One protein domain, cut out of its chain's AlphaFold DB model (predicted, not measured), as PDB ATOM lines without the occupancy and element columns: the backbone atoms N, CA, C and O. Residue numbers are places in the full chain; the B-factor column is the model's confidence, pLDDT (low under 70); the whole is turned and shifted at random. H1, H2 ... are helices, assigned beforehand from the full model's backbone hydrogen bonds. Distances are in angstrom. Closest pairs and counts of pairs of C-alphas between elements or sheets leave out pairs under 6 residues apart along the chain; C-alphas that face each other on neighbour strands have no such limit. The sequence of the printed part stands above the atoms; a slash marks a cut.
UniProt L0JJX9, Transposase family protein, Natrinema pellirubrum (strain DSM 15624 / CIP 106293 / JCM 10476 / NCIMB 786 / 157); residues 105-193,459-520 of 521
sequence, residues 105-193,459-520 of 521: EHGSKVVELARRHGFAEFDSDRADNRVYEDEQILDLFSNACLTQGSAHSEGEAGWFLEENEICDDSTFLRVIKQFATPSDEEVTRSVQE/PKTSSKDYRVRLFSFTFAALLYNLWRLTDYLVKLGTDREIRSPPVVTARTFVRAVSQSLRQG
ATOM      1  N   GLU A 105     313.618 229.751 148.594       68.56
ATOM      2  CA  GLU A 105     314.328 230.982 148.935       68.56
ATOM      3  C   GLU A 105     313.372 232.148 149.205       68.56
ATOM      4  O   GLU A 105     313.469 232.778 150.259       68.56
ATOM      5  N   HIS A 106     312.449 232.414 148.279       66.19
ATOM      6  CA  HIS A 106     311.499 233.517 148.413       66.19
ATOM      7  C   HIS A 106     310.403 233.172 149.426       66.19
ATOM      8  O   HIS A 106     310.135 233.950 150.336       66.19
ATOM      9  N   GLY A 107     309.841 231.964 149.363       63.78
ATOM     10  CA  GLY A 107     308.757 231.554 150.252       63.78
ATOM     11  C   GLY A 107     309.161 231.439 151.722       63.78
ATOM     12  O   GLY A 107     308.410 231.875 152.590       63.78
ATOM     13  N   SER A 108     310.346 230.900 152.044       65.31
ATOM     14  CA  SER A 108     310.754 230.744 153.451       65.31
ATOM     15  C   SER A 108     311.079 232.073 154.135       65.31
ATOM     16  O   SER A 108     310.722 232.234 155.298       65.31
ATOM     17  N   LYS A 109     311.693 233.036 153.432       62.84
ATOM     18  CA  LYS A 109     311.976 234.374 153.988       62.84
ATOM     19  C   LYS A 109     310.685 235.127 154.309       62.84
ATOM     20  O   LYS A 109     310.586 235.750 155.359       62.84
ATOM     21  N   VAL A 110     309.693 235.025 153.426       62.31
ATOM     22  CA  VAL A 110     308.395 235.689 153.595       62.31
ATOM     23  C   VAL A 110     307.617 235.062 154.728       62.31
ATOM     24  O   VAL A 110     307.139 235.794 155.578       62.31
ATOM     25  N   VAL A 111     307.558 233.730 154.805       65.06
ATOM     26  CA  VAL A 111     306.935 233.031 155.938       65.06
ATOM     27  C   VAL A 111     307.609 233.410 157.262       65.06
ATOM     28  O   VAL A 111     306.918 233.627 158.250       65.06
ATOM     29  N   GLU A 112     308.937 233.538 157.305       66.50
ATOM     30  CA  GLU A 112     309.653 233.949 158.521       66.50
ATOM     31  C   GLU A 112     309.350 235.403 158.921       66.50
ATOM     32  O   GLU A 112     309.054 235.675 160.086       66.50
ATOM     33  N   LEU A 113     309.382 236.336 157.964       60.59
ATOM     34  CA  LEU A 113     309.059 237.749 158.188       60.59
ATOM     35  C   LEU A 113     307.595 237.933 158.594       60.59
ATOM     36  O   LEU A 113     307.307 238.575 159.599       60.59
ATOM     37  N   ALA A 114     306.688 237.299 157.858       61.19
ATOM     38  CA  ALA A 114     305.259 237.234 158.125       61.19
ATOM     39  C   ALA A 114     304.945 236.751 159.540       61.19
ATOM     40  O   ALA A 114     304.079 237.304 160.208       61.19
ATOM     41  N   ARG A 115     305.663 235.730 160.012       66.62
ATOM     42  CA  ARG A 115     305.523 235.228 161.378       66.62
ATOM     43  C   ARG A 115     306.021 236.236 162.400       66.62
ATOM     44  O   ARG A 115     305.258 236.622 163.277       66.62
ATOM     45  N   ARG A 116     307.276 236.681 162.257       68.25
ATOM     46  CA  ARG A 116     307.921 237.605 163.204       68.25
ATOM     47  C   ARG A 116     307.111 238.883 163.401       68.25
ATOM     48  O   ARG A 116     307.133 239.448 164.483       68.25
ATOM     49  N   HIS A 117     306.443 239.334 162.347       68.19
ATOM     50  CA  HIS A 117     305.781 240.630 162.308       68.19
ATOM     51  C   HIS A 117     304.251 240.568 162.326       68.19
ATOM     52  O   HIS A 117     303.623 241.580 162.614       68.19
ATOM     53  N   GLY A 118     303.654 239.420 161.997       77.56
ATOM     54  CA  GLY A 118     302.203 239.240 161.968       77.56
ATOM     55  C   GLY A 118     301.663 238.446 163.154       77.56
ATOM     56  O   GLY A 118     300.661 238.835 163.737       77.56
ATOM     57  N   PHE A 119     302.306 237.336 163.534       84.50
ATOM     58  CA  PHE A 119     301.794 236.473 164.613       84.50
ATOM     59  C   PHE A 119     302.070 237.073 165.990       84.50
ATOM     60  O   PHE A 119     301.235 236.950 166.878       84.50
ATOM     61  N   ALA A 120     303.207 237.757 166.141       83.38
ATOM     62  CA  ALA A 120     303.610 238.403 167.388       83.38
ATOM     63  C   ALA A 120     302.651 239.517 167.851       83.38
ATOM     64  O   ALA A 120     302.705 239.913 169.007       83.38
ATOM     65  N   GLU A 121     301.775 240.006 166.968       89.69
ATOM     66  CA  GLU A 121     300.763 241.015 167.303       89.69
ATOM     67  C   GLU A 121     299.542 240.412 168.020       89.69
ATOM     68  O   GLU A 121     298.703 241.147 168.540       89.69
ATOM     69  N   PHE A 122     299.422 239.079 168.061       89.81
ATOM     70  CA  PHE A 122     298.404 238.371 168.836       89.81
ATOM     71  C   PHE A 122     299.027 237.859 170.135       89.81
ATOM     72  O   PHE A 122     299.617 236.778 170.168       89.81
ATOM     73  N   ASP A 123     298.873 238.640 171.203       88.19
ATOM     74  CA  ASP A 123     299.288 238.289 172.563       88.19
ATOM     75  C   ASP A 123     298.067 237.846 173.379       88.19
ATOM     76  O   ASP A 123     296.981 238.413 173.269       88.19
ATOM     77  N   SER A 124     298.214 236.771 174.149       87.50
ATOM     78  CA  SER A 124     297.166 236.273 175.043       87.50
ATOM     79  C   SER A 124     297.236 236.856 176.456       87.50
ATOM     80  O   SER A 124     296.394 236.496 177.289       87.50
ATOM     81  N   ASP A 125     298.283 237.632 176.762       86.62
ATOM     82  CA  ASP A 125     298.626 238.174 178.084       86.62
ATOM     83  C   ASP A 125     298.683 237.100 179.188       86.62
ATOM     84  O   ASP A 125     298.543 237.352 180.391       86.62
ATOM     85  N   ARG A 126     298.888 235.834 178.798       87.38
ATOM     86  CA  ARG A 126     299.039 234.726 179.742       87.38
ATOM     87  C   ARG A 126     300.374 234.838 180.462       87.38
ATOM     88  O   ARG A 126     301.417 234.962 179.827       87.38
ATOM     89  N   ALA A 127     300.328 234.643 181.779       83.94
ATOM     90  CA  ALA A 127     301.509 234.592 182.633       83.94
ATOM     91  C   ALA A 127     302.609 233.650 182.100       83.94
ATOM     92  O   ALA A 127     302.324 232.589 181.537       83.94
ATOM     93  N   ASP A 128     303.865 234.013 182.375       81.12
ATOM     94  CA  ASP A 128     305.082 233.343 181.884       81.12
ATOM     95  C   ASP A 128     305.182 231.848 182.235       81.12
ATOM     96  O   ASP A 128     305.963 231.114 181.639       81.12
ATOM     97  N   ASN A 129     304.406 231.355 183.204       81.81
ATOM     98  CA  ASN A 129     304.371 229.939 183.585       81.81
ATOM     99  C   ASN A 129     303.469 229.079 182.676       81.81
ATOM    100  O   ASN A 129     302.983 228.025 183.101       81.81
ATOM    101  N   ARG A 130     303.211 229.536 181.449       83.38
ATOM    102  CA  ARG A 130     302.415 228.834 180.441       83.38
ATOM    103  C   ARG A 130     303.122 227.574 179.933       83.38
ATOM    104  O   ARG A 130     304.340 227.509 179.849       83.38
ATOM    105  N   VAL A 131     302.321 226.556 179.610       82.94
ATOM    106  CA  VAL A 131     302.803 225.283 179.035       82.94
ATOM    107  C   VAL A 131     303.005 225.395 177.522       82.94
ATOM    108  O   VAL A 131     303.916 224.779 176.982       82.94
ATOM    109  N   TYR A 132     302.159 226.187 176.860       84.00
ATOM    110  CA  TYR A 132     302.194 226.429 175.419       84.00
ATOM    111  C   TYR A 132     302.354 227.923 175.174       84.00
ATOM    112  O   TYR A 132     301.554 228.703 175.706       84.00
ATOM    113  N   GLU A 133     303.333 228.296 174.362       86.56
ATOM    114  CA  GLU A 133     303.542 229.656 173.871       86.56
ATOM    115  C   GLU A 133     302.417 230.078 172.918       86.56
ATOM    116  O   GLU A 133     301.733 229.240 172.328       86.56
ATOM    117  N   ASP A 134     302.213 231.384 172.761       88.25
ATOM    118  CA  ASP A 134     301.157 231.911 171.888       88.25
ATOM    119  C   ASP A 134     301.376 231.536 170.425       88.25
ATOM    120  O   ASP A 134     300.445 231.057 169.776       88.25
ATOM    121  N   GLU A 135     302.622 231.596 169.950       83.88
ATOM    122  CA  GLU A 135     302.977 231.103 168.618       83.88
ATOM    123  C   GLU A 135     302.565 229.635 168.422       83.88
ATOM    124  O   GLU A 135     301.986 229.301 167.392       83.88
ATOM    125  N   GLN A 136     302.751 228.771 169.428       83.00
ATOM    126  CA  GLN A 136     302.366 227.357 169.333       83.00
ATOM    127  C   GLN A 136     300.846 227.170 169.228       83.00
ATOM    128  O   GLN A 136     300.373 226.233 168.587       83.00
ATOM    129  N   ILE A 137     300.045 228.055 169.825       87.44
ATOM    130  CA  ILE A 137     298.585 228.017 169.662       87.44
ATOM    131  C   ILE A 137     298.186 228.477 168.254       87.44
ATOM    132  O   ILE A 137     297.314 227.865 167.630       87.44
ATOM    133  N   LEU A 138     298.843 229.505 167.717       88.25
ATOM    134  CA  LEU A 138     298.631 229.964 166.341       88.25
ATOM    135  C   LEU A 138     299.060 228.901 165.305       88.25
ATOM    136  O   LEU A 138     298.440 228.785 164.239       88.25
ATOM    137  N   ASP A 139     300.035 228.047 165.635       81.75
ATOM    138  CA  ASP A 139     300.398 226.861 164.837       81.75
ATOM    139  C   ASP A 139     299.281 225.857 164.770       81.75
ATOM    140  O   ASP A 139     298.982 225.308 163.709       81.75
ATOM    141  N   LEU A 140     298.707 225.559 165.933       83.19
ATOM    142  CA  LEU A 140     297.617 224.613 166.051       83.19
ATOM    143  C   LEU A 140     296.412 225.126 165.274       83.19
ATOM    144  O   LEU A 140     295.790 224.352 164.552       83.19
ATOM    145  N   PHE A 141     296.159 226.437 165.309       87.81
ATOM    146  CA  PHE A 141     295.151 227.060 164.463       87.81
ATOM    147  C   PHE A 141     295.462 226.859 162.979       87.81
ATOM    148  O   PHE A 141     294.630 226.328 162.246       87.81
ATOM    149  N   SER A 142     296.675 227.196 162.542       84.94
ATOM    150  CA  SER A 142     297.108 227.024 161.149       84.94
ATOM    151  C   SER A 142     297.015 225.554 160.700       84.94
ATOM    152  O   SER A 142     296.551 225.246 159.602       84.94
ATOM    153  N   ASN A 143     297.370 224.605 161.567       79.00
ATOM    154  CA  ASN A 143     297.197 223.174 161.313       79.00
ATOM    155  C   ASN A 143     295.722 222.778 161.179       79.00
ATOM    156  O   ASN A 143     295.382 222.059 160.237       79.00
ATOM    157  N   ALA A 144     294.844 223.300 162.036       83.06
ATOM    158  CA  ALA A 144     293.403 223.076 161.952       83.06
ATOM    159  C   ALA A 144     292.818 223.555 160.609       83.06
ATOM    160  O   ALA A 144     291.905 222.930 160.059       83.06
ATOM    161  N   CYS A 145     293.370 224.630 160.032       82.50
ATOM    162  CA  CYS A 145     293.014 225.089 158.689       82.50
ATOM    163  C   CYS A 145     293.364 224.038 157.617       82.50
ATOM    164  O   CYS A 145     292.552 223.751 156.736       82.50
ATOM    165  N   LEU A 146     294.555 223.425 157.697       76.44
ATOM    166  CA  LEU A 146     295.022 222.404 156.741       76.44
ATOM    167  C   LEU A 146     294.182 221.135 156.759       76.44
ATOM    168  O   LEU A 146     293.925 220.540 155.707       76.44
ATOM    169  N   THR A 147     293.841 220.671 157.955       74.88
ATOM    170  CA  THR A 147     293.062 219.449 158.165       74.88
ATOM    171  C   THR A 147     291.576 219.686 157.924       74.88
ATOM    172  O   THR A 147     290.824 218.717 157.799       74.88
ATOM    173  N   GLN A 148     291.146 220.956 157.846       77.19
ATOM    174  CA  GLN A 148     289.738 221.345 157.935       77.19
ATOM    175  C   GLN A 148     289.086 220.707 159.176       77.19
ATOM    176  O   GLN A 148     287.933 220.250 159.147       77.19
ATOM    177  N   GLY A 149     289.888 220.617 160.239       71.06
ATOM    178  CA  GLY A 149     289.573 220.028 161.525       71.06
ATOM    179  C   GLY A 149     288.935 221.039 162.466       71.06
ATOM    180  O   GLY A 149     288.823 222.229 162.175       71.06
ATOM    181  N   SER A 150     288.474 220.533 163.601       75.56
ATOM    182  CA  SER A 150     287.985 221.319 164.731       75.56
ATOM    183  C   SER A 150     288.962 221.258 165.895       75.56
ATOM    184  O   SER A 150     289.766 220.334 165.956       75.56
ATOM    185  N   ALA A 151     288.830 222.172 166.861       68.06
ATOM    186  CA  ALA A 151     289.610 222.137 168.105       68.06
ATOM    187  C   ALA A 151     289.641 220.733 168.737       68.06
ATOM    188  O   ALA A 151     290.695 220.257 169.138       68.06
ATOM    189  N   HIS A 152     288.494 220.045 168.741       70.75
ATOM    190  CA  HIS A 152     288.368 218.687 169.260       70.75
ATOM    191  C   HIS A 152     289.210 217.673 168.476       70.75
ATOM    192  O   HIS A 152     290.010 216.954 169.061       70.75
ATOM    193  N   SER A 153     289.084 217.646 167.145       68.56
ATOM    194  CA  SER A 153     289.829 216.692 166.311       68.56
ATOM    195  C   SER A 153     291.331 216.977 166.274       68.56
ATOM    196  O   SER A 153     292.118 216.046 166.145       68.56
ATOM    197  N   GLU A 154     291.738 218.245 166.383       70.88
ATOM    198  CA  GLU A 154     293.155 218.594 166.529       70.88
ATOM    199  C   GLU A 154     293.689 218.160 167.899       70.88
ATOM    200  O   GLU A 154     294.765 217.576 167.966       70.88
ATOM    201  N   GLY A 155     292.910 218.335 168.973       59.00
ATOM    202  CA  GLY A 155     293.246 217.802 170.295       59.00
ATOM    203  C   GLY A 155     293.391 216.273 170.302       59.00
ATOM    204  O   GLY A 155     294.336 215.746 170.885       59.00
ATOM    205  N   GLU A 156     292.516 215.546 169.594       69.62
ATOM    206  CA  GLU A 156     292.633 214.086 169.423       69.62
ATOM    207  C   GLU A 156     293.885 213.676 168.628       69.62
ATOM    208  O   GLU A 156     294.451 212.610 168.879       69.62
ATOM    209  N   ALA A 157     294.374 214.509 167.699       59.50
ATOM    210  CA  ALA A 157     295.642 214.245 167.013       59.50
ATOM    211  C   ALA A 157     296.827 214.209 167.997       59.50
ATOM    212  O   ALA A 157     297.788 213.466 167.777       59.50
ATOM    213  N   GLY A 158     296.717 214.930 169.120       56.12
ATOM    214  CA  GLY A 158     297.656 214.883 170.241       56.12
ATOM    215  C   GLY A 158     297.772 213.508 170.908       56.12
ATOM    216  O   GLY A 158     298.787 213.231 171.532       56.12
ATOM    217  N   TRP A 159     296.809 212.591 170.727       61.06
ATOM    218  CA  TRP A 159     296.920 211.214 171.242       61.06
ATOM    219  C   TRP A 159     298.033 210.399 170.575       61.06
ATOM    220  O   TRP A 159     298.469 209.385 171.121       61.06
ATOM    221  N   PHE A 160     298.459 210.807 169.378       57.06
ATOM    222  CA  PHE A 160     299.456 210.102 168.572       57.06
ATOM    223  C   PHE A 160     300.757 210.896 168.385       57.06
ATOM    224  O   PHE A 160     301.687 210.382 167.761       57.06
ATOM    225  N   LEU A 161     300.812 212.129 168.891       62.16
ATOM    226  CA  LEU A 161     301.946 213.052 168.797       62.16
ATOM    227  C   LEU A 161     302.551 213.267 170.198       62.16
ATOM    228  O   LEU A 161     301.982 212.805 171.185       62.16
ATOM    229  N   GLU A 162     303.745 213.855 170.307       57.41
ATOM    230  CA  GLU A 162     304.428 213.943 171.611       57.41
ATOM    231  C   GLU A 162     303.649 214.828 172.608       57.41
ATOM    232  O   GLU A 162     302.996 215.794 172.217       57.41
ATOM    233  N   GLU A 163     303.736 214.507 173.910       49.84
ATOM    234  CA  GLU A 163     302.842 214.971 175.000       49.84
ATOM    235  C   GLU A 163     302.781 216.504 175.219       49.84
ATOM    236  O   GLU A 163     301.975 216.974 176.012       49.84
ATOM    237  N   ASN A 164     303.578 217.296 174.495       55.53
ATOM    238  CA  ASN A 164     303.600 218.763 174.557       55.53
ATOM    239  C   ASN A 164     303.551 219.446 173.176       55.53
ATOM    240  O   ASN A 164     303.707 220.661 173.094       55.53
ATOM    241  N   GLU A 165     303.345 218.704 172.083       62.19
ATOM    242  CA  GLU A 165     303.257 219.293 170.737       62.19
ATOM    243  C   GLU A 165     301.857 219.838 170.415       62.19
ATOM    244  O   GLU A 165     301.710 220.670 169.520       62.19
ATOM    245  N   ILE A 166     300.825 219.358 171.118       69.06
ATOM    246  CA  ILE A 166     299.419 219.698 170.876       69.06
ATOM    247  C   ILE A 166     298.707 219.891 172.214       69.06
ATOM    248  O   ILE A 166     298.743 219.008 173.070       69.06
ATOM    249  N   CYS A 167     298.051 221.039 172.397       74.50
ATOM    250  CA  CYS A 167     297.199 221.274 173.559       74.50
ATOM    251  C   CYS A 167     295.813 220.638 173.383       74.50
ATOM    252  O   CYS A 167     295.337 220.452 172.263       74.50
ATOM    253  N   ASP A 168     295.130 220.354 174.493       79.50
ATOM    254  CA  ASP A 168     293.738 219.908 174.449       79.50
ATOM    255  C   ASP A 168     292.803 221.000 173.893       79.50
ATOM    256  O   ASP A 168     293.137 222.190 173.840       79.50
ATOM    257  N   ASP A 169     291.601 220.591 173.486       77.88
ATOM    258  CA  ASP A 169     290.618 221.462 172.842       77.88
ATOM    259  C   ASP A 169     290.144 222.612 173.740       77.88
ATOM    260  O   ASP A 169     289.920 223.727 173.258       77.88
ATOM    261  N   SER A 170     290.033 222.379 175.050       80.94
ATOM    262  CA  SER A 170     289.636 223.401 176.015       80.94
ATOM    263  C   SER A 170     290.728 224.453 176.207       80.94
ATOM    264  O   SER A 170     290.423 225.649 176.232       80.94
ATOM    265  N   THR A 171     291.999 224.034 176.250       84.44
ATOM    266  CA  THR A 171     293.146 224.947 176.278       84.44
ATOM    267  C   THR A 171     293.217 225.764 174.994       84.44
ATOM    268  O   THR A 171     293.296 226.990 175.071       84.44
ATOM    269  N   PHE A 172     293.092 225.123 173.830       85.69
ATOM    270  CA  PHE A 172     293.101 225.799 172.532       85.69
ATOM    271  C   PHE A 172     292.023 226.889 172.445       85.69
ATOM    272  O   PHE A 172     292.311 228.054 172.166       85.69
ATOM    273  N   LEU A 173     290.771 226.540 172.762       84.56
ATOM    274  CA  LEU A 173     289.654 227.485 172.732       84.56
ATOM    275  C   LEU A 173     289.784 228.589 173.783       84.56
ATOM    276  O   LEU A 173     289.313 229.701 173.546       84.56
ATOM    277  N   ARG A 174     290.389 228.305 174.942       86.06
ATOM    278  CA  ARG A 174     290.642 229.317 175.972       86.06
ATOM    279  C   ARG A 174     291.622 230.368 175.468       86.06
ATOM    280  O   ARG A 174     291.306 231.546 175.574       86.06
ATOM    281  N   VAL A 175     292.756 229.957 174.900       88.38
ATOM    282  CA  VAL A 175     293.769 230.908 174.420       88.38
ATOM    283  C   VAL A 175     293.253 231.712 173.224       88.38
ATOM    284  O   VAL A 175     293.425 232.923 173.205       88.38
ATOM    285  N   ILE A 176     292.493 231.098 172.306       89.69
ATOM    286  CA  ILE A 176     291.813 231.838 171.225       89.69
ATOM    287  C   ILE A 176     290.927 232.967 171.762       89.69
ATOM    288  O   ILE A 176     290.892 234.055 171.197       89.69
ATOM    289  N   LYS A 177     290.187 232.721 172.849       88.56
ATOM    290  CA  LYS A 177     289.373 233.775 173.466       88.56
ATOM    291  C   LYS A 177     290.236 234.874 174.068       88.56
ATOM    292  O   LYS A 177     289.810 236.020 174.040       88.56
ATOM    293  N   GLN A 178     291.403 234.528 174.609       88.81
ATOM    294  CA  GLN A 178     292.330 235.491 175.200       88.81
ATOM    295  C   GLN A 178     292.962 236.394 174.145       88.81
ATOM    296  O   GLN A 178     292.952 237.592 174.352       88.81
ATOM    297  N   PHE A 179     293.343 235.875 172.972       90.00
ATOM    298  CA  PHE A 179     293.768 236.723 171.842       90.00
ATOM    299  C   PHE A 179     292.714 237.740 171.400       90.00
ATOM    300  O   PHE A 179     293.020 238.716 170.728       90.00
ATOM    301  N   ALA A 180     291.450 237.477 171.722       86.88
ATOM    302  CA  ALA A 180     290.340 238.359 171.421       86.88
ATOM    303  C   ALA A 180     289.846 239.140 172.639       86.88
ATOM    304  O   ALA A 180     288.776 239.719 172.544       86.88
ATOM    305  N   THR A 181     290.549 239.114 173.776       84.88
ATOM    306  CA  THR A 181     290.162 239.789 175.025       84.88
ATOM    307  C   THR A 181     291.261 240.781 175.424       84.88
ATOM    308  O   THR A 181     292.415 240.372 175.470       84.88
ATOM    309  N   PRO A 182     290.943 242.050 175.737       80.69
ATOM    310  CA  PRO A 182     291.937 243.013 176.214       80.69
ATOM    311  C   PRO A 182     292.660 242.573 177.499       80.69
ATOM    312  O   PRO A 182     292.066 241.919 178.359       80.69
ATOM    313  N   SER A 183     293.910 243.013 177.653       68.88
ATOM    314  CA  SER A 183     294.841 242.644 178.733       68.88
ATOM    315  C   SER A 183     294.349 242.934 180.161       68.88
ATOM    316  O   SER A 183     294.667 242.192 181.092       68.88
ATOM    317  N   ASP A 184     293.553 243.992 180.348       63.00
ATOM    318  CA  ASP A 184     293.126 244.497 181.664       63.00
ATOM    319  C   ASP A 184     291.741 243.984 182.125       63.00
ATOM    320  O   ASP A 184     291.241 244.388 183.179       63.00
ATOM    321  N   GLU A 185     291.100 243.086 181.368       61.19
ATOM    322  CA  GLU A 185     289.736 242.617 181.645       61.19
ATOM    323  C   GLU A 185     289.694 241.175 182.194       61.19
ATOM    324  O   GLU A 185     289.897 240.189 181.482       61.19
ATOM    325  N   GLU A 186     289.312 241.017 183.468       52.16
ATOM    326  CA  GLU A 186     288.752 239.747 183.944       52.16
ATOM    327  C   GLU A 186     287.318 239.620 183.411       52.16
ATOM    328  O   GLU A 186     286.427 240.353 183.843       52.16
ATOM    329  N   VAL A 187     287.084 238.670 182.498       50.09
ATOM    330  CA  VAL A 187     285.763 238.342 181.925       50.09
ATOM    331  C   VAL A 187     284.755 238.075 183.051       50.09
ATOM    332  O   VAL A 187     284.651 236.956 183.554       50.09
ATOM    333  N   THR A 188     284.016 239.099 183.480       42.72
ATOM    334  CA  THR A 188     283.272 239.050 184.751       42.72
ATOM    335  C   THR A 188     281.778 238.808 184.593       42.72
ATOM    336  O   THR A 188     281.109 238.562 185.596       42.72
ATOM    337  N   ARG A 189     281.228 238.804 183.370       43.59
ATOM    338  CA  ARG A 189     279.802 238.518 183.152       43.59
ATOM    339  C   ARG A 189     279.559 237.429 182.120       43.59
ATOM    340  O   ARG A 189     280.166 237.380 181.053       43.59
ATOM    341  N   SER A 190     278.624 236.550 182.466       45.75
ATOM    342  CA  SER A 190     277.970 235.657 181.518       45.75
ATOM    343  C   SER A 190     277.254 236.504 180.461       45.75
ATOM    344  O   SER A 190     276.593 237.479 180.812       45.75
ATOM    345  N   VAL A 191     277.309 236.098 179.187       44.38
ATOM    346  CA  VAL A 191     276.530 236.709 178.084       44.38
ATOM    347  C   VAL A 191     275.028 236.807 178.434       44.38
ATOM    348  O   VAL A 191     274.321 237.646 177.894       44.38
ATOM    349  N   GLN A 192     274.551 235.989 179.382       41.09
ATOM    350  CA  GLN A 192     273.170 235.943 179.877       41.09
ATOM    351  C   GLN A 192     272.742 237.160 180.726       41.09
ATOM    352  O   GLN A 192     271.550 237.306 180.981       41.09
ATOM    353  N   GLU A 193     273.670 238.002 181.197       46.66
ATOM    354  CA  GLU A 193     273.372 239.157 182.069       46.66
ATOM    355  C   GLU A 193     273.443 240.513 181.344       46.66
ATOM    356  O   GLU A 193     273.185 241.547 181.960       46.66
ATOM    357  N   PRO A 459     289.238 227.067 160.184       86.06
ATOM    358  CA  PRO A 459     289.010 225.776 160.814       86.06
ATOM    359  C   PRO A 459     287.518 225.559 161.094       86.06
ATOM    360  O   PRO A 459     286.739 226.502 161.279       86.06
ATOM    361  N   LYS A 460     287.095 224.295 161.182       85.94
ATOM    362  CA  LYS A 460     285.723 223.980 161.594       85.94
ATOM    363  C   LYS A 460     285.548 224.329 163.060       85.94
ATOM    364  O   LYS A 460     286.311 223.900 163.917       85.94
ATOM    365  N   THR A 461     284.476 225.036 163.384       83.75
ATOM    366  CA  THR A 461     284.171 225.360 164.778       83.75
ATOM    367  C   THR A 461     282.685 225.247 165.069       83.75
ATOM    368  O   THR A 461     281.829 225.723 164.319       83.75
ATOM    369  N   SER A 462     282.374 224.589 166.185       82.06
ATOM    370  CA  SER A 462     281.040 224.523 166.787       82.06
ATOM    371  C   SER A 462     280.852 225.582 167.879       82.06
ATOM    372  O   SER A 462     279.757 225.695 168.432       82.06
ATOM    373  N   SER A 463     281.893 226.375 168.179       83.25
ATOM    374  CA  SER A 463     281.829 227.412 169.206       83.25
ATOM    375  C   SER A 463     280.743 228.433 168.874       83.25
ATOM    376  O   SER A 463     280.616 228.886 167.731       83.25
ATOM    377  N   LYS A 464     279.959 228.784 169.892       81.88
ATOM    378  CA  LYS A 464     278.969 229.867 169.848       81.88
ATOM    379  C   LYS A 464     279.542 231.198 170.342       81.88
ATOM    380  O   LYS A 464     278.853 232.203 170.281       81.88
ATOM    381  N   ASP A 465     280.763 231.181 170.876       82.50
ATOM    382  CA  ASP A 465     281.409 232.352 171.465       82.50
ATOM    383  C   ASP A 465     281.884 233.292 170.353       82.50
ATOM    384  O   ASP A 465     282.674 232.883 169.493       82.50
ATOM    385  N   TYR A 466     281.389 234.531 170.373       85.81
ATOM    386  CA  TYR A 466     281.697 235.553 169.374       85.81
ATOM    387  C   TYR A 466     283.204 235.790 169.241       85.81
ATOM    388  O   TYR A 466     283.699 235.829 168.121       85.81
ATOM    389  N   ARG A 467     283.953 235.806 170.351       88.50
ATOM    390  CA  ARG A 467     285.414 235.992 170.346       88.50
ATOM    391  C   ARG A 467     286.124 234.955 169.490       88.50
ATOM    392  O   ARG A 467     286.971 235.289 168.674       88.50
ATOM    393  N   VAL A 468     285.721 233.688 169.620       88.81
ATOM    394  CA  VAL A 468     286.284 232.591 168.818       88.81
ATOM    395  C   VAL A 468     285.974 232.797 167.340       88.81
ATOM    396  O   VAL A 468     286.827 232.529 166.500       88.81
ATOM    397  N   ARG A 469     284.761 233.252 167.006       91.06
ATOM    398  CA  ARG A 469     284.316 233.452 165.618       91.06
ATOM    399  C   ARG A 469     285.028 234.632 164.967       91.06
ATOM    400  O   ARG A 469     285.540 234.464 163.865       91.06
ATOM    401  N   LEU A 470     285.094 235.756 165.677       92.88
ATOM    402  CA  LEU A 470     285.795 236.968 165.274       92.88
ATOM    403  C   LEU A 470     287.284 236.681 165.065       92.88
ATOM    404  O   LEU A 470     287.770 236.823 163.948       92.88
ATOM    405  N   PHE A 471     287.969 236.158 166.087       93.81
ATOM    406  CA  PHE A 471     289.379 235.781 165.984       93.81
ATOM    407  C   PHE A 471     289.628 234.821 164.821       93.81
ATOM    408  O   PHE A 471     290.537 235.040 164.029       93.81
ATOM    409  N   SER A 472     288.809 233.768 164.685       93.06
ATOM    410  CA  SER A 472     289.027 232.779 163.624       93.06
ATOM    411  C   SER A 472     288.937 233.404 162.234       93.06
ATOM    412  O   SER A 472     289.731 233.051 161.368       93.06
ATOM    413  N   PHE A 473     287.983 234.315 162.013       94.00
ATOM    414  CA  PHE A 473     287.849 235.003 160.734       94.00
ATOM    415  C   PHE A 473     289.017 235.952 160.477       94.00
ATOM    416  O   PHE A 473     289.654 235.864 159.427       94.00
ATOM    417  N   THR A 474     289.348 236.790 161.456       95.00
ATOM    418  CA  THR A 474     290.443 237.754 161.347       95.00
ATOM    419  C   THR A 474     291.793 237.073 161.130       95.00
ATOM    420  O   THR A 474     292.548 237.447 160.235       95.00
ATOM    421  N   PHE A 475     292.094 236.020 161.890       93.12
ATOM    422  CA  PHE A 475     293.349 235.292 161.736       93.12
ATOM    423  C   PHE A 475     293.401 234.507 160.413       93.12
ATOM    424  O   PHE A 475     294.446 234.447 159.768       93.12
ATOM    425  N   ALA A 476     292.271 233.973 159.933       92.06
ATOM    426  CA  ALA A 476     292.192 233.372 158.600       92.06
ATOM    427  C   ALA A 476     292.445 234.395 157.477       92.06
ATOM    428  O   ALA A 476     293.136 234.083 156.507       92.06
ATOM    429  N   ALA A 477     291.927 235.618 157.614       92.31
ATOM    430  CA  ALA A 477     292.196 236.717 156.692       92.31
ATOM    431  C   ALA A 477     293.679 237.132 156.708       92.31
ATOM    432  O   ALA A 477     294.267 237.358 155.651       92.31
ATOM    433  N   LEU A 478     294.320 237.134 157.881       91.38
ATOM    434  CA  LEU A 478     295.763 237.353 157.990       91.38
ATOM    435  C   LEU A 478     296.563 236.254 157.274       91.38
ATOM    436  O   LEU A 478     297.444 236.560 156.472       91.38
ATOM    437  N   LEU A 479     296.237 234.977 157.500       89.06
ATOM    438  CA  LEU A 479     296.872 233.857 156.790       89.06
ATOM    439  C   LEU A 479     296.682 233.960 155.271       89.06
ATOM    440  O   LEU A 479     297.613 233.665 154.519       89.06
ATOM    441  N   TYR A 480     295.508 234.411 154.820       89.12
ATOM    442  CA  TYR A 480     295.251 234.707 153.414       89.12
ATOM    443  C   TYR A 480     296.178 235.815 152.892       89.12
ATOM    444  O   TYR A 480     296.832 235.607 151.870       89.12
ATOM    445  N   ASN A 481     296.295 236.947 153.592       87.69
ATOM    446  CA  ASN A 481     297.182 238.046 153.192       87.69
ATOM    447  C   ASN A 481     298.635 237.568 153.069       87.69
ATOM    448  O   ASN A 481     299.293 237.795 152.053       87.69
ATOM    449  N   LEU A 482     299.119 236.825 154.065       85.00
ATOM    450  CA  LEU A 482     300.469 236.264 154.064       85.00
ATOM    451  C   LEU A 482     300.701 235.280 152.916       85.00
ATOM    452  O   LEU A 482     301.769 235.276 152.294       85.00
ATOM    453  N   TRP A 483     299.697 234.463 152.607       86.75
ATOM    454  CA  TRP A 483     299.732 233.565 151.465       86.75
ATOM    455  C   TRP A 483     299.815 234.328 150.140       86.75
ATOM    456  O   TRP A 483     300.679 234.012 149.322       86.75
ATOM    457  N   ARG A 484     298.962 235.341 149.931       85.12
ATOM    458  CA  ARG A 484     298.950 236.156 148.705       85.12
ATOM    459  C   ARG A 484     300.271 236.879 148.487       85.12
ATOM    460  O   ARG A 484     300.773 236.887 147.369       85.12
ATOM    461  N   LEU A 485     300.875 237.393 149.553       79.88
ATOM    462  CA  LEU A 485     302.198 238.009 149.492       79.88
ATOM    463  C   LEU A 485     303.299 237.001 149.193       79.88
ATOM    464  O   LEU A 485     304.156 237.256 148.354       79.88
ATOM    465  N   THR A 486     303.261 235.832 149.827       78.56
ATOM    466  CA  THR A 486     304.218 234.759 149.531       78.56
ATOM    467  C   THR A 486     304.141 234.347 148.064       78.56
ATOM    468  O   THR A 486     305.169 234.182 147.410       78.56
ATOM    469  N   ASP A 487     302.927 234.199 147.538       81.00
ATOM    470  CA  ASP A 487     302.690 233.871 146.136       81.00
ATOM    471  C   ASP A 487     303.187 234.980 145.197       81.00
ATOM    472  O   ASP A 487     303.905 234.691 144.240       81.00
ATOM    473  N   TYR A 488     302.886 236.243 145.507       78.88
ATOM    474  CA  TYR A 488     303.369 237.406 144.762       78.88
ATOM    475  C   TYR A 488     304.901 237.455 144.683       78.88
ATOM    476  O   TYR A 488     305.459 237.561 143.596       78.88
ATOM    477  N   LEU A 489     305.593 237.287 145.808       73.75
ATOM    478  CA  LEU A 489     307.056 237.363 145.867       73.75
ATOM    479  C   LEU A 489     307.729 236.199 145.117       73.75
ATOM    480  O   LEU A 489     308.791 236.359 144.515       73.75
ATOM    481  N   VAL A 490     307.095 235.022 145.093       74.19
ATOM    482  CA  VAL A 490     307.535 233.898 144.252       74.19
ATOM    483  C   VAL A 490     307.338 234.218 142.765       74.19
ATOM    484  O   VAL A 490     308.223 233.901 141.964       74.19
ATOM    485  N   LYS A 491     306.228 234.873 142.401       75.00
ATOM    486  CA  LYS A 491     305.913 235.282 141.023       75.00
ATOM    487  C   LYS A 491     306.832 236.383 140.507       75.00
ATOM    488  O   LYS A 491     307.319 236.235 139.391       75.00
ATOM    489  N   LEU A 492     307.156 237.388 141.326       69.50
ATOM    490  CA  LEU A 492     308.129 238.436 140.986       69.50
ATOM    491  C   LEU A 492     309.473 237.852 140.549       69.50
ATOM    492  O   LEU A 492     310.092 238.336 139.612       69.50
ATOM    493  N   GLY A 493     309.922 236.781 141.202       65.56
ATOM    494  CA  GLY A 493     311.168 236.118 140.830       65.56
ATOM    495  C   GLY A 493     311.065 235.154 139.639       65.56
ATOM    496  O   GLY A 493     312.045 234.474 139.345       65.56
ATOM    497  N   THR A 494     309.896 235.029 139.001       64.69
ATOM    498  CA  THR A 494     309.646 234.097 137.883       64.69
ATOM    499  C   THR A 494     308.889 234.704 136.701       64.69
ATOM    500  O   THR A 494     308.386 233.944 135.874       64.69
ATOM    501  N   ASP A 495     308.822 236.037 136.623       63.97
ATOM    502  CA  ASP A 495     308.177 236.805 135.545       63.97
ATOM    503  C   ASP A 495     306.734 236.350 135.238       63.97
ATOM    504  O   ASP A 495     306.292 236.341 134.093       63.97
ATOM    505  N   ARG A 496     305.986 235.924 136.269       65.88
ATOM    506  CA  ARG A 496     304.572 235.523 136.152       65.88
ATOM    507  C   ARG A 496     303.645 236.682 136.514       65.88
ATOM    508  O   ARG A 496     303.927 237.402 137.473       65.88
ATOM    509  N   GLU A 497     302.489 236.786 135.850       63.50
ATOM    510  CA  GLU A 497     301.445 237.747 136.236       63.50
ATOM    511  C   GLU A 497     301.093 237.653 137.719       63.50
ATOM    512  O   GLU A 497     300.882 236.555 138.251       63.50
ATOM    513  N   ILE A 498     300.855 238.807 138.345       68.06
ATOM    514  CA  ILE A 498     300.281 238.895 139.694       68.06
ATOM    515  C   ILE A 498     298.971 238.089 139.771       68.06
ATOM    516  O   ILE A 498     298.764 237.322 140.722       68.06
ATOM    517  N   ARG A 499     298.133 238.185 138.729       66.69
ATOM    518  CA  ARG A 499     296.806 237.552 138.653       66.69
ATOM    519  C   ARG A 499     296.789 236.131 138.098       66.69
ATOM    520  O   ARG A 499     295.750 235.478 138.176       66.69
ATOM    521  N   SER A 500     297.925 235.603 137.640       72.38
ATOM    522  CA  SER A 500     298.012 234.185 137.282       72.38
ATOM    523  C   SER A 500     297.622 233.299 138.479       72.38
ATOM    524  O   SER A 500     297.748 233.723 139.638       72.38
ATOM    525  N   PRO A 501     297.142 232.063 138.253       76.25
ATOM    526  CA  PRO A 501     296.858 231.138 139.339       76.25
ATOM    527  C   PRO A 501     298.036 231.026 140.326       76.25
ATOM    528  O   PRO A 501     299.194 231.069 139.900       76.25
ATOM    529  N   PRO A 502     297.774 230.890 141.638       78.06
ATOM    530  CA  PRO A 502     298.838 230.839 142.634       78.06
ATOM    531  C   PRO A 502     299.854 229.725 142.355       78.06
ATOM    532  O   PRO A 502     299.486 228.555 142.237       78.06
ATOM    533  N   VAL A 503     301.138 230.086 142.303       80.44
ATOM    534  CA  VAL A 503     302.266 229.145 142.232       80.44
ATOM    535  C   VAL A 503     302.371 228.391 143.554       80.44
ATOM    536  O   VAL A 503     302.564 227.173 143.589       80.44
ATOM    537  N   VAL A 504     302.217 229.119 144.662       78.06
ATOM    538  CA  VAL A 504     302.123 228.533 145.995       78.06
ATOM    539  C   VAL A 504     300.647 228.343 146.302       78.06
ATOM    540  O   VAL A 504     299.910 229.308 146.442       78.06
ATOM    541  N   THR A 505     300.183 227.103 146.434       82.44
ATOM    542  CA  THR A 505     298.793 226.859 146.850       82.44
ATOM    543  C   THR A 505     298.605 227.193 148.331       82.44
ATOM    544  O   THR A 505     299.530 227.009 149.126       82.44
ATOM    545  N   ALA A 506     297.393 227.596 148.731       80.69
ATOM    546  CA  ALA A 506     297.055 227.869 150.134       80.69
ATOM    547  C   ALA A 506     297.473 226.710 151.059       80.69
ATOM    548  O   ALA A 506     298.141 226.905 152.069       80.69
ATOM    549  N   ARG A 507     297.195 225.464 150.653       80.00
ATOM    550  CA  ARG A 507     297.588 224.266 151.410       80.00
ATOM    551  C   ARG A 507     299.108 224.101 151.535       80.00
ATOM    552  O   ARG A 507     299.588 223.660 152.575       80.00
ATOM    553  N   THR A 508     299.873 224.419 150.490       80.81
ATOM    554  CA  THR A 508     301.343 224.383 150.550       80.81
ATOM    555  C   THR A 508     301.872 225.459 151.490       80.81
ATOM    556  O   THR A 508     302.749 225.166 152.301       80.81
ATOM    557  N   PHE A 509     301.309 226.666 151.423       83.44
ATOM    558  CA  PHE A 509     301.671 227.771 152.303       83.44
ATOM    559  C   PHE A 509     301.421 227.431 153.773       83.44
ATOM    560  O   PHE A 509     302.364 227.457 154.560       83.44
ATOM    561  N   VAL A 510     300.206 227.008 154.139       79.25
ATOM    562  CA  VAL A 510     299.909 226.694 155.545       79.25
ATOM    563  C   VAL A 510     300.780 225.538 156.044       79.25
ATOM    564  O   VAL A 510     301.258 225.569 157.170       79.25
ATOM    565  N   ARG A 511     301.101 224.549 155.194       78.12
ATOM    566  CA  ARG A 511     302.038 223.476 155.567       78.12
ATOM    567  C   ARG A 511     303.435 224.008 155.881       78.12
ATOM    568  O   ARG A 511     304.070 223.505 156.804       78.12
ATOM    569  N   ALA A 512     303.915 224.985 155.114       77.50
ATOM    570  CA  ALA A 512     305.209 225.615 155.343       77.50
ATOM    571  C   ALA A 512     305.209 226.453 156.630       77.50
ATOM    572  O   ALA A 512     306.151 226.335 157.412       77.50
ATOM    573  N   VAL A 513     304.140 227.221 156.874       75.25
ATOM    574  CA  VAL A 513     303.918 227.971 158.122       75.25
ATOM    575  C   VAL A 513     303.980 227.007 159.309       75.25
ATOM    576  O   VAL A 513     304.905 227.094 160.114       75.25
ATOM    577  N   SER A 514     303.120 225.987 159.329       68.50
ATOM    578  CA  SER A 514     303.055 224.989 160.401       68.50
ATOM    579  C   SER A 514     304.364 224.233 160.657       68.50
ATOM    580  O   SER A 514     304.661 223.872 161.793       68.50
ATOM    581  N   GLN A 515     305.149 223.930 159.615       66.50
ATOM    582  CA  GLN A 515     306.430 223.225 159.767       66.50
ATOM    583  C   GLN A 515     307.553 224.134 160.264       66.50
ATOM    584  O   GLN A 515     308.428 223.673 160.996       66.50
ATOM    585  N   SER A 516     307.545 225.406 159.861       59.06
ATOM    586  CA  SER A 516     308.540 226.389 160.283       59.06
ATOM    587  C   SER A 516     308.426 226.694 161.779       59.06
ATOM    588  O   SER A 516     309.448 226.935 162.422       59.06
ATOM    589  N   LEU A 517     307.216 226.661 162.347       53.06
ATOM    590  CA  LEU A 517     307.001 226.944 163.767       53.06
ATOM    591  C   LEU A 517     307.483 225.797 164.680       53.06
ATOM    592  O   LEU A 517     308.134 226.053 165.686       53.06
ATOM    593  N   ARG A 518     307.366 224.531 164.245       53.53
ATOM    594  CA  ARG A 518     307.895 223.358 164.982       53.53
ATOM    595  C   ARG A 518     309.427 223.275 165.073       53.53
ATOM    596  O   ARG A 518     309.938 222.531 165.898       53.53
ATOM    597  N   GLN A 519     310.165 223.968 164.201       45.41
ATOM    598  CA  GLN A 519     311.640 223.935 164.172       45.41
ATOM    599  C   GLN A 519     312.298 225.136 164.873       45.41
ATOM    600  O   GLN A 519     313.524 225.174 164.957       45.41
ATOM    601  N   GLY A 520     311.505 226.112 165.331       41.06
ATOM    602  CA  GLY A 520     311.984 227.348 165.962       41.06
ATOM    603  C   GLY A 520     311.759 227.445 167.476       41.06
ATOM    604  O   GLY A 520     312.031 228.511 168.022       41.06
TER     605      GLY A 520
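What this domain is: This is residues 105 to 193 and 459 to 520 of the 521 residues of the protein "Transposase family protein" of Natrinema pellirubrum (strain DSM 15624 / CIP 106293 / JCM 10476 / NCIMB 786 / 157) (UniProt L0JJX9). The long helix H5 makes the long axis, with H1 side by side with it and running opposite ways. Residues 506 to 510 of H6 pack on residues 479 to 486 of H5, H2 is side by side with H6, H4 meets H5 in a corner near Lys 177 and Arg 467, and small H3 packs on H2 and H4. The printed part has 151 residues with six named helices, H1 to H6 in order, no named strand, and is all helix. It is compact, with a radius of gyration of the C-alphas of 16.6 A, and spans 57 by 35 by 29 A.

Where its parts are: H1, residues 105 to 121, begins at C-alpha 105 (314.328, 230.982, 148.935), measures 24.9 A and has a kink of 27 degrees near residue 115. H2 is residues 134 to 147, 20.2 A; H3, 151 to 157; H4, 169 to 179. H5, residues 466 to 492, measures 38.9 A. H6, residues 506 to 518, ends at C-alpha 518 (307.895, 223.358, 164.982).

How they stand to each other: The hub H2 touches H6 at a shallow tilt of 34 degrees, only just short of steep, with C-alphas 139 and 514 closest at 5.5 A. Residues 134 to 140 of H2 touch H4 at 61 degrees, a steep tilt (C-alphas 137 and 172, 6.6 A). H1 touches residues 478 to 490 of H5 at a shallow tilt of 27 degrees, opposite ways; C-alphas 107 and 486 are closest, 5.6 A. H3 and H5 are apart. Every O i to N i+4 pair is within hydrogen-bond range in H2, H3, H4 and H5, against 10 of 13 in H1 and 8 of 9 in H6.

The domain as a whole: C-alphas 193 and 495 are farthest apart, 58.1 A. Residues 194 to 458 are not printed; the gap is 29.6 A. The links H1 to H2, H3 to H4 and H5 to H6 are long. Fifty-three residues are under 70 in pLDDT, among them 183 to 193.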